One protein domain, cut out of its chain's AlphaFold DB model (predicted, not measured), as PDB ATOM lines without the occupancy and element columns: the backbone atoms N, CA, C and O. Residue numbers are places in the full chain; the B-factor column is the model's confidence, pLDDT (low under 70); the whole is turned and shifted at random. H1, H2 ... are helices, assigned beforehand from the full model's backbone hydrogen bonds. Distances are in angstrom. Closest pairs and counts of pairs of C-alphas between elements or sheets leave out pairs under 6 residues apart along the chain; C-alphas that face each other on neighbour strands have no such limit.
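AT A GLANCE: This is residues 85 to 151 of the 151 residues of an uncharacterized protein of viral metagenome (UniProt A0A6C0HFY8). The long helix H3 and helix H2 meet near their ends as a corner, with H1 packed beside H2 inside it. Beyond H3's far end comes short H4, and the tail folds back toward H1, leaving an open middle. The 67 printed residues have four named helices, H1 to H4 in order, and no named strand: all helix. The whole is loose, with radius of gyration of the C-alphas 13.7 A and spans of 37 by 26 by 16 A.

HOW THE PARTS SIT: H3, residues 118 to 139, only just touches H2, residues 104 to 116, with 3 pairs of C-alphas within 8 A, only at the corner; the closest C-alphas, Glu 115 and Val 124, are 6.2 A apart, at a steep tilt of 65 degrees. H1, residues 85 to 94, touches H2, closest C-alphas Val 85 and Lys 104 at 5.9 A. H4, residues 143 to 146, only just touches H3, with 3 such pairs, only at the corner; the closest C-alphas, Lys 138 and Ser 144, are 4.4 A apart. Every O i to N i+4 pair is within hydrogen-bond range in H1 and H2, and 16 of 18 in H3; H4 is too short.

IN THESE COORDINATES: H3 runs 31.8 A from C-alpha 118 at (-28.900, -29.515, 9.493) to C-alpha 139 at (-31.310, -6.950, 31.813).

THE WHOLE: The printed part has no cut; residues 149 to 151 are under pLDDT 70.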
ATOM      1  N   VAL A  85     -15.180 -22.709  30.190       94.88
ATOM      2  CA  VAL A  85     -15.423 -24.169  30.173       94.88
ATOM      3  C   VAL A  85     -16.787 -24.537  30.773       94.88
ATOM      4  O   VAL A  85     -17.453 -25.442  30.279       94.88
ATOM      5  N   LYS A  86     -17.244 -23.813  31.802       93.44
ATOM      6  CA  LYS A  86     -18.545 -24.049  32.441       93.44
ATOM      7  C   LYS A  86     -19.706 -23.708  31.500       93.44
ATOM      8  O   LYS A  86     -20.655 -24.482  31.419       93.44
ATOM      9  N   GLY A  87     -19.619 -22.594  30.775       93.38
ATOM     10  CA  GLY A  87     -20.610 -22.197  29.775       93.38
ATOM     11  C   GLY A  87     -20.684 -23.193  28.619       93.38
ATOM     12  O   GLY A  87     -21.776 -23.606  28.236       93.38
ATOM     13  N   LEU A  88     -19.533 -23.662  28.129       96.38
ATOM     14  CA  LEU A  88     -19.484 -24.712  27.106       96.38
ATOM     15  C   LEU A  88     -20.086 -26.027  27.620       96.38
ATOM     16  O   LEU A  88     -20.888 -26.642  26.925       96.38
ATOM     17  N   ALA A  89     -19.784 -26.421  28.861       95.12
ATOM     18  CA  ALA A  89     -20.354 -27.624  29.469       95.12
ATOM     19  C   ALA A  89     -21.885 -27.565  29.548       95.12
ATOM     20  O   ALA A  89     -22.546 -28.562  29.291       95.12
ATOM     21  N   GLN A  90     -22.457 -26.399  29.855       93.69
ATOM     22  CA  GLN A  90     -23.910 -26.221  29.883       93.69
ATOM     23  C   GLN A  90     -24.546 -26.323  28.496       93.69
ATOM     24  O   GLN A  90     -25.651 -26.847  28.373       93.69
ATOM     25  N   ILE A  91     -23.870 -25.829  27.455       96.00
ATOM     26  CA  ILE A  91     -24.332 -26.001  26.072       96.00
ATOM     27  C   ILE A  91     -24.311 -27.486  25.705       96.00
ATOM     28  O   ILE A  91     -25.300 -27.995  25.186       96.00
ATOM     29  N   MET A  92     -23.226 -28.190  26.033       96.75
ATOM     30  CA  MET A  92     -23.131 -29.634  25.820       96.75
ATOM     31  C   MET A  92     -24.215 -30.405  26.574       96.75
ATOM     32  O   MET A  92     -24.832 -31.292  25.995       96.75
ATOM     33  N   ASP A  93     -24.496 -30.024  27.822       95.94
ATOM     34  CA  ASP A  93     -25.566 -30.618  28.629       95.94
ATOM     35  C   ASP A  93     -26.948 -30.377  28.016       95.94
ATOM     36  O   ASP A  93     -27.792 -31.262  28.046       95.94
ATOM     37  N   TYR A  94     -27.191 -29.207  27.416       97.00
ATOM     38  CA  TYR A  94     -28.450 -28.935  26.715       97.00
ATOM     39  C   TYR A  94     -28.636 -29.821  25.472       97.00
ATOM     40  O   TYR A  94     -29.769 -30.123  25.096       97.00
ATOM     41  N   TYR A  95     -27.540 -30.202  24.817       97.25
ATOM     42  CA  TYR A  95     -27.534 -31.071  23.638       97.25
ATOM     43  C   TYR A  95     -27.371 -32.560  23.972       97.25
ATOM     44  O   TYR A  95     -27.259 -33.366  23.053       97.25
ATOM     45  N   ASP A  96     -27.335 -32.927  25.257       96.44
ATOM     46  CA  ASP A  96     -27.056 -34.289  25.727       96.44
ATOM     47  C   ASP A  96     -25.735 -34.872  25.164       96.44
ATOM     48  O   ASP A  96     -25.609 -36.071  24.902       96.44
ATOM     49  N   LEU A  97     -24.712 -34.024  24.986       95.94
ATOM     50  CA  LEU A  97     -23.389 -34.419  24.494       95.94
ATOM     51  C   LEU A  97     -22.466 -34.866  25.636       95.94
ATOM     52  O   LEU A  97     -22.427 -34.280  26.719       95.94
ATOM     53  N   SER A  98     -21.642 -35.886  25.379       93.00
ATOM     54  CA  SER A  98     -20.642 -36.354  26.347       93.00
ATOM     55  C   SER A  98     -19.558 -35.303  26.578       93.00
ATOM     56  O   SER A  98     -18.854 -34.937  25.647       93.00
ATOM     57  N   LYS A  99     -19.363 -34.891  27.834       89.00
ATOM     58  CA  LYS A  99     -18.327 -33.929  28.264       89.00
ATOM     59  C   LYS A  99     -17.099 -34.572  28.922       89.00
ATOM     60  O   LYS A  99     -16.280 -33.884  29.532       89.00
ATOM     61  N   LYS A 100     -16.996 -35.905  28.904       88.69
ATOM     62  CA  LYS A 100     -15.975 -36.624  29.681       88.69
ATOM     63  C   LYS A 100     -14.582 -36.384  29.095       88.69
ATOM     64  O   LYS A 100     -14.321 -36.775  27.966       88.69
ATOM     65  N   ASN A 101     -13.690 -35.835  29.921       87.69
ATOM     66  CA  ASN A 101     -12.269 -35.619  29.623       87.69
ATOM     67  C   ASN A 101     -11.992 -34.718  28.405       87.69
ATOM     68  O   ASN A 101     -10.972 -34.907  27.754       87.69
ATOM     69  N   MET A 102     -12.866 -33.749  28.115       94.19
ATOM     70  CA  MET A 102     -12.653 -32.812  27.009       94.19
ATOM     71  C   MET A 102     -11.955 -31.526  27.462       94.19
ATOM     72  O   MET A 102     -12.293 -30.942  28.496       94.19
ATOM     73  N   ARG A 103     -10.994 -31.068  26.661       95.88
ATOM     74  CA  ARG A 103     -10.394 -29.732  26.729       95.88
ATOM     75  C   ARG A 103     -11.335 -28.695  26.106       95.88
ATOM     76  O   ARG A 103     -12.266 -29.032  25.383       95.88
ATOM     77  N   LYS A 104     -11.103 -27.408  26.396       95.94
ATOM     78  CA  LYS A 104     -11.979 -26.303  25.951       95.94
ATOM     79  C   LYS A 104     -12.181 -26.299  24.430       95.94
ATOM     80  O   LYS A 104     -13.309 -26.183  23.978       95.94
ATOM     81  N   ASP A 105     -11.098 -26.430  23.676       96.69
ATOM     82  CA  ASP A 105     -11.070 -26.522  22.213       96.69
ATOM     83  C   ASP A 105     -11.864 -27.725  21.690       96.69
ATOM     84  O   ASP A 105     -12.681 -27.576  20.789       96.69
ATOM     85  N   GLU A 106     -11.720 -28.893  22.317       96.75
ATOM     86  CA  GLU A 106     -12.491 -30.090  21.948       96.75
ATOM     87  C   GLU A 106     -13.997 -29.889  22.183       96.75
ATOM     88  O   GLU A 106     -14.818 -30.276  21.353       96.75
ATOM     89  N   MET A 107     -14.378 -29.227  23.282       97.75
ATOM     90  CA  MET A 107     -15.780 -28.887  23.549       97.75
ATOM     91  C   MET A 107     -16.340 -27.923  22.500       97.75
ATOM     92  O   MET A 107     -17.480 -28.092  22.069       97.75
ATOM     93  N   ILE A 108     -15.557 -26.919  22.088       97.75
ATOM     94  CA  ILE A 108     -15.963 -25.957  21.057       97.75
ATOM     95  C   ILE A 108     -16.202 -26.682  19.733       97.75
ATOM     96  O   ILE A 108     -17.285 -26.555  19.166       97.75
ATOM     97  N   GLN A 109     -15.252 -27.507  19.295       96.62
ATOM     98  CA  GLN A 109     -15.378 -28.279  18.059       96.62
ATOM     99  C   GLN A 109     -16.607 -29.192  18.078       96.62
ATOM    100  O   GLN A 109     -17.364 -29.232  17.110       96.62
ATOM    101  N   MET A 110     -16.859 -29.878  19.198       97.00
ATOM    102  CA  MET A 110     -18.044 -30.725  19.361       97.00
ATOM    103  C   MET A 110     -19.351 -29.932  19.264       97.00
ATOM    104  O   MET A 110     -20.303 -30.390  18.632       97.00
ATOM    105  N   ILE A 111     -19.404 -28.741  19.870       97.44
ATOM    106  CA  ILE A 111     -20.565 -27.848  19.777       97.44
ATOM    107  C   ILE A 111     -20.761 -27.384  18.334       97.44
ATOM    108  O   ILE A 111     -21.877 -27.449  17.831       97.44
ATOM    109  N   ILE A 112     -19.699 -26.946  17.654       96.62
ATOM    110  CA  ILE A 112     -19.789 -26.471  16.269       96.62
ATOM    111  C   ILE A 112     -20.253 -27.597  15.352       96.62
ATOM    112  O   ILE A 112     -21.208 -27.399  14.609       96.62
ATOM    113  N   MET A 113     -19.659 -28.786  15.457       95.81
ATOM    114  CA  MET A 113     -20.058 -29.963  14.681       95.81
ATOM    115  C   MET A 113     -21.533 -30.322  14.897       95.81
ATOM    116  O   MET A 113     -22.233 -30.667  13.949       95.81
ATOM    117  N   PHE A 114     -22.032 -30.219  16.133       97.25
ATOM    118  CA  PHE A 114     -23.448 -30.433  16.418       97.25
ATOM    119  C   PHE A 114     -24.333 -29.345  15.792       97.25
ATOM    120  O   PHE A 114     -25.419 -29.644  15.300       97.25
ATOM    121  N   GLU A 115     -23.888 -28.087  15.812       96.06
ATOM    122  CA  GLU A 115     -24.668 -26.937  15.345       96.06
ATOM    123  C   GLU A 115     -24.694 -26.742  13.837       96.06
ATOM    124  O   GLU A 115     -25.641 -26.137  13.329       96.06
ATOM    125  N   THR A 116     -23.678 -27.229  13.135       94.25
ATOM    126  CA  THR A 116     -23.601 -27.178  11.674       94.25
ATOM    127  C   THR A 116     -24.365 -28.317  11.009       94.25
ATOM    128  O   THR A 116     -24.698 -28.201   9.832       94.25
ATOM    129  N   ASP A 117     -24.710 -29.380  11.745       94.81
ATOM    130  CA  ASP A 117     -25.571 -30.451  11.246       94.81
ATOM    131  C   ASP A 117     -27.016 -29.940  11.036       94.81
ATOM    132  O   ASP A 117     -27.703 -29.580  12.006       94.81
ATOM    133  N   PRO A 118     -27.538 -29.952   9.793       94.56
ATOM    134  CA  PRO A 118     -28.900 -29.515   9.493       94.56
ATOM    135  C   PRO A 118     -29.981 -30.269  10.279       94.56
ATOM    136  O   PRO A 118     -31.039 -29.702  10.566       94.56
ATOM    137  N   ASN A 119     -29.726 -31.520  10.675       97.56
ATOM    138  CA  ASN A 119     -30.668 -32.322  11.460       97.56
ATOM    139  C   ASN A 119     -30.894 -31.740  12.863       97.56
ATOM    140  O   ASN A 119     -31.977 -31.882  13.439       97.56
ATOM    141  N   ASN A 120     -29.907 -31.015  13.393       97.69
ATOM    142  CA  ASN A 120     -29.956 -30.412  14.721       97.69
ATOM    143  C   ASN A 120     -30.499 -28.977  14.705       97.69
ATOM    144  O   ASN A 120     -30.752 -28.397  15.763       97.69
ATOM    145  N   LEU A 121     -30.776 -28.399  13.532       95.69
ATOM    146  CA  LEU A 121     -31.185 -26.997  13.390       95.69
ATOM    147  C   LEU A 121     -32.341 -26.607  14.329       95.69
ATOM    148  O   LEU A 121     -32.346 -25.529  14.927       95.69
ATOM    149  N   LYS A 122     -33.321 -27.500  14.514       97.69
ATOM    150  CA  LYS A 122     -34.475 -27.258  15.391       97.69
ATOM    151  C   LYS A 122     -34.074 -27.097  16.863       97.69
ATOM    152  O   LYS A 122     -34.550 -26.167  17.520       97.69
ATOM    153  N   ILE A 123     -33.233 -27.989  17.390       98.06
ATOM    154  CA  ILE A 123     -32.791 -27.942  18.793       98.06
ATOM    155  C   ILE A 123     -31.832 -26.769  19.025       98.06
ATOM    156  O   ILE A 123     -31.975 -26.050  20.015       98.06
ATOM    157  N   VAL A 124     -30.954 -26.486  18.065       97.56
ATOM    158  CA  VAL A 124     -30.017 -25.355  18.107       97.56
ATOM    159  C   VAL A 124     -30.764 -24.021  18.124       97.56
ATOM    160  O   VAL A 124     -30.531 -23.176  18.991       97.56
ATOM    161  N   ASN A 125     -31.749 -23.848  17.240       96.62
ATOM    162  CA  ASN A 125     -32.578 -22.641  17.210       96.62
ATOM    163  C   ASN A 125     -33.390 -22.462  18.494       96.62
ATOM    164  O   ASN A 125     -33.558 -21.337  18.975       96.62
ATOM    165  N   ARG A 126     -33.876 -23.559  19.087       97.88
ATOM    166  CA  ARG A 126     -34.537 -23.517  20.394       97.88
ATOM    167  C   ARG A 126     -33.566 -23.047  21.480       97.88
ATOM    168  O   ARG A 126     -33.919 -22.125  22.214       97.88
ATOM    169  N   ARG A 127     -32.354 -23.608  21.551       96.75
ATOM    170  CA  ARG A 127     -31.305 -23.219  22.512       96.75
ATOM    171  C   ARG A 127     -30.991 -21.730  22.421       96.75
ATOM    172  O   ARG A 127     -31.084 -21.021  23.423       96.75
ATOM    173  N   ARG A 128     -30.690 -21.240  21.213       95.19
ATOM    174  CA  ARG A 128     -30.364 -19.826  20.943       95.19
ATOM    175  C   ARG A 128     -31.503 -18.893  21.356       95.19
ATOM    176  O   ARG A 128     -31.267 -17.888  22.025       95.19
ATOM    177  N   ARG A 129     -32.749 -19.256  21.031       96.75
ATOM    178  CA  ARG A 129     -33.941 -18.488  21.421       96.75
ATOM    179  C   ARG A 129     -34.101 -18.402  22.940       96.75
ATOM    180  O   ARG A 129     -34.295 -17.313  23.466       96.75
ATOM    181  N   MET A 130     -33.994 -19.528  23.643       94.62
ATOM    182  CA  MET A 130     -34.127 -19.556  25.106       94.62
ATOM    183  C   MET A 130     -33.015 -18.755  25.784       94.62
ATOM    184  O   MET A 130     -33.280 -17.999  26.716       94.62
ATOM    185  N   TYR A 131     -31.785 -18.856  25.276       91.56
ATOM    186  CA  TYR A 131     -30.658 -18.074  25.777       91.56
ATOM    187  C   TYR A 131     -30.882 -16.567  25.601       91.56
ATOM    188  O   TYR A 131     -30.645 -15.792  26.528       91.56
ATOM    189  N   LYS A 132     -31.422 -16.147  24.448       93.94
ATOM    190  CA  LYS A 132     -31.812 -14.753  24.209       93.94
ATOM    191  C   LYS A 132     -32.830 -14.266  25.244       93.94
ATOM    192  O   LYS A 132     -32.598 -13.225  25.850       93.94
ATOM    193  N   TYR A 133     -33.887 -15.035  25.513       94.44
ATOM    194  CA  TYR A 133     -34.885 -14.663  26.524       94.44
ATOM    195  C   TYR A 133     -34.293 -14.556  27.929       94.44
ATOM    196  O   TYR A 133     -34.572 -13.595  28.638       94.44
ATOM    197  N   ILE A 134     -33.418 -15.486  28.326       91.94
ATOM    198  CA  ILE A 134     -32.712 -15.390  29.612       91.94
ATOM    199  C   ILE A 134     -31.901 -14.092  29.678       91.94
ATOM    200  O   ILE A 134     -31.932 -13.399  30.691       91.94
ATOM    201  N   ASN A 135     -31.204 -13.733  28.601       91.31
ATOM    202  CA  ASN A 135     -30.404 -12.512  28.556       91.31
ATOM    203  C   ASN A 135     -31.247 -11.234  28.567       91.31
ATOM    204  O   ASN A 135     -30.794 -10.231  29.111       91.31
ATOM    205  N   GLU A 136     -32.442 -11.246  27.982       94.56
ATOM    206  CA  GLU A 136     -33.398 -10.136  28.070       94.56
ATOM    207  C   GLU A 136     -33.916  -9.981  29.503       94.56
ATOM    208  O   GLU A 136     -33.832  -8.898  30.078       94.56
ATOM    209  N   LEU A 137     -34.337 -11.080  30.135       94.56
ATOM    210  CA  LEU A 137     -34.819 -11.067  31.518       94.56
ATOM    211  C   LEU A 137     -33.725 -10.674  32.523       94.56
ATOM    212  O   LEU A 137     -34.010 -10.015  33.519       94.56
ATOM    213  N   LYS A 138     -32.463 -11.026  32.255       91.69
ATOM    214  CA  LYS A 138     -31.311 -10.596  33.065       91.69
ATOM    215  C   LYS A 138     -31.072  -9.089  33.026       91.69
ATOM    216  O   LYS A 138     -30.509  -8.552  33.974       91.69
ATOM    217  N   ARG A 139     -31.453  -8.410  31.940       93.50
ATOM    218  CA  ARG A 139     -31.310  -6.950  31.813       93.50
ATOM    219  C   ARG A 139     -32.454  -6.195  32.478       93.50
ATOM    220  O   ARG A 139     -32.312  -5.008  32.751       93.50
ATOM    221  N   ASP A 140     -33.572  -6.864  32.740       96.56
ATOM    222  CA  ASP A 140     -34.700  -6.255  33.425       96.56
ATOM    223  C   ASP A 140     -34.423  -6.061  34.927       96.56
ATOM    224  O   ASP A 140     -33.862  -6.920  35.611       96.56
ATOM    225  N   LYS A 141     -34.858  -4.921  35.471       95.75
ATOM    226  CA  LYS A 141     -34.613  -4.532  36.870       95.75
ATOM    227  C   LYS A 141     -35.330  -5.434  37.880       95.75
ATOM    228  O   LYS A 141     -34.867  -5.580  39.015       95.75
ATOM    229  N   TYR A 142     -36.489  -5.973  37.517       95.81
ATOM    230  CA  TYR A 142     -37.302  -6.800  38.396       95.81
ATOM    231  C   TYR A 142     -36.967  -8.284  38.221       95.81
ATOM    232  O   TYR A 142     -36.646  -8.949  39.207       95.81
ATOM    233  N   PHE A 143     -36.977  -8.788  36.985       92.88
ATOM    234  CA  PHE A 143     -36.807 -10.213  36.694       92.88
ATOM    235  C   PHE A 143     -35.397 -10.736  36.951       92.88
ATOM    236  O   PHE A 143     -35.253 -11.886  37.370       92.88
ATOM    237  N   SER A 144     -34.367  -9.899  36.795       93.81
ATOM    238  CA  SER A 144     -32.978 -10.277  37.094       93.81
ATOM    239  C   SER A 144     -32.796 -10.848  38.504       93.81
ATOM    240  O   SER A 144     -31.985 -11.749  38.696       93.81
ATOM    241  N   LYS A 145     -33.607 -10.409  39.476       92.69
ATOM    242  CA  LYS A 145     -33.577 -10.888  40.868       92.69
ATOM    243  C   LYS A 145     -33.930 -12.368  41.020       92.69
ATOM    244  O   LYS A 145     -33.526 -12.987  41.998       92.69
ATOM    245  N   PHE A 146     -34.695 -12.925  40.082       91.31
ATOM    246  CA  PHE A 146     -35.126 -14.325  40.107       91.31
ATOM    247  C   PHE A 146     -34.194 -15.240  39.305       91.31
ATOM    248  O   PHE A 146     -34.340 -16.461  39.339       91.31
ATOM    249  N   ILE A 147     -33.223 -14.673  38.585       88.44
ATOM    250  CA  ILE A 147     -32.278 -15.436  37.776       88.44
ATOM    251  C   ILE A 147     -31.021 -15.679  38.605       88.44
ATOM    252  O   ILE A 147     -30.103 -14.870  38.644       88.44
ATOM    253  N   LEU A 148     -30.988 -16.834  39.266       78.38
ATOM    254  CA  LEU A 148     -29.906 -17.229  40.175       78.38
ATOM    255  C   LEU A 148     -28.598 -17.609  39.451       78.38
ATOM    256  O   LEU A 148     -27.546 -17.688  40.081       78.38
ATOM    257  N   TYR A 149     -28.649 -17.864  38.139       66.69
ATOM    258  CA  TYR A 149     -27.508 -18.362  37.368       66.69
ATOM    259  C   TYR A 149     -26.815 -17.266  36.548       66.69
ATOM    260  O   TYR A 149     -27.380 -16.731  35.589       66.69
ATOM    261  N   THR A 150     -25.540 -17.021  36.855       57.53
ATOM    262  CA  THR A 150     -24.605 -16.212  36.051       57.53
ATOM    263  C   THR A 150     -23.626 -17.140  35.317       57.53
ATOM    264  O   THR A 150     -23.196 -18.147  35.888       57.53
ATOM    265  N   PHE A 151     -23.347 -16.837  34.044       57.38
ATOM    266  CA  PHE A 151     -22.478 -17.613  33.147       57.38
ATOM    267  C   PHE A 151     -21.048 -17.073  33.178       57.38
ATOM    268  O   PHE A 151     -20.933 -15.830  33.263       57.38
TER     269      PHE A 151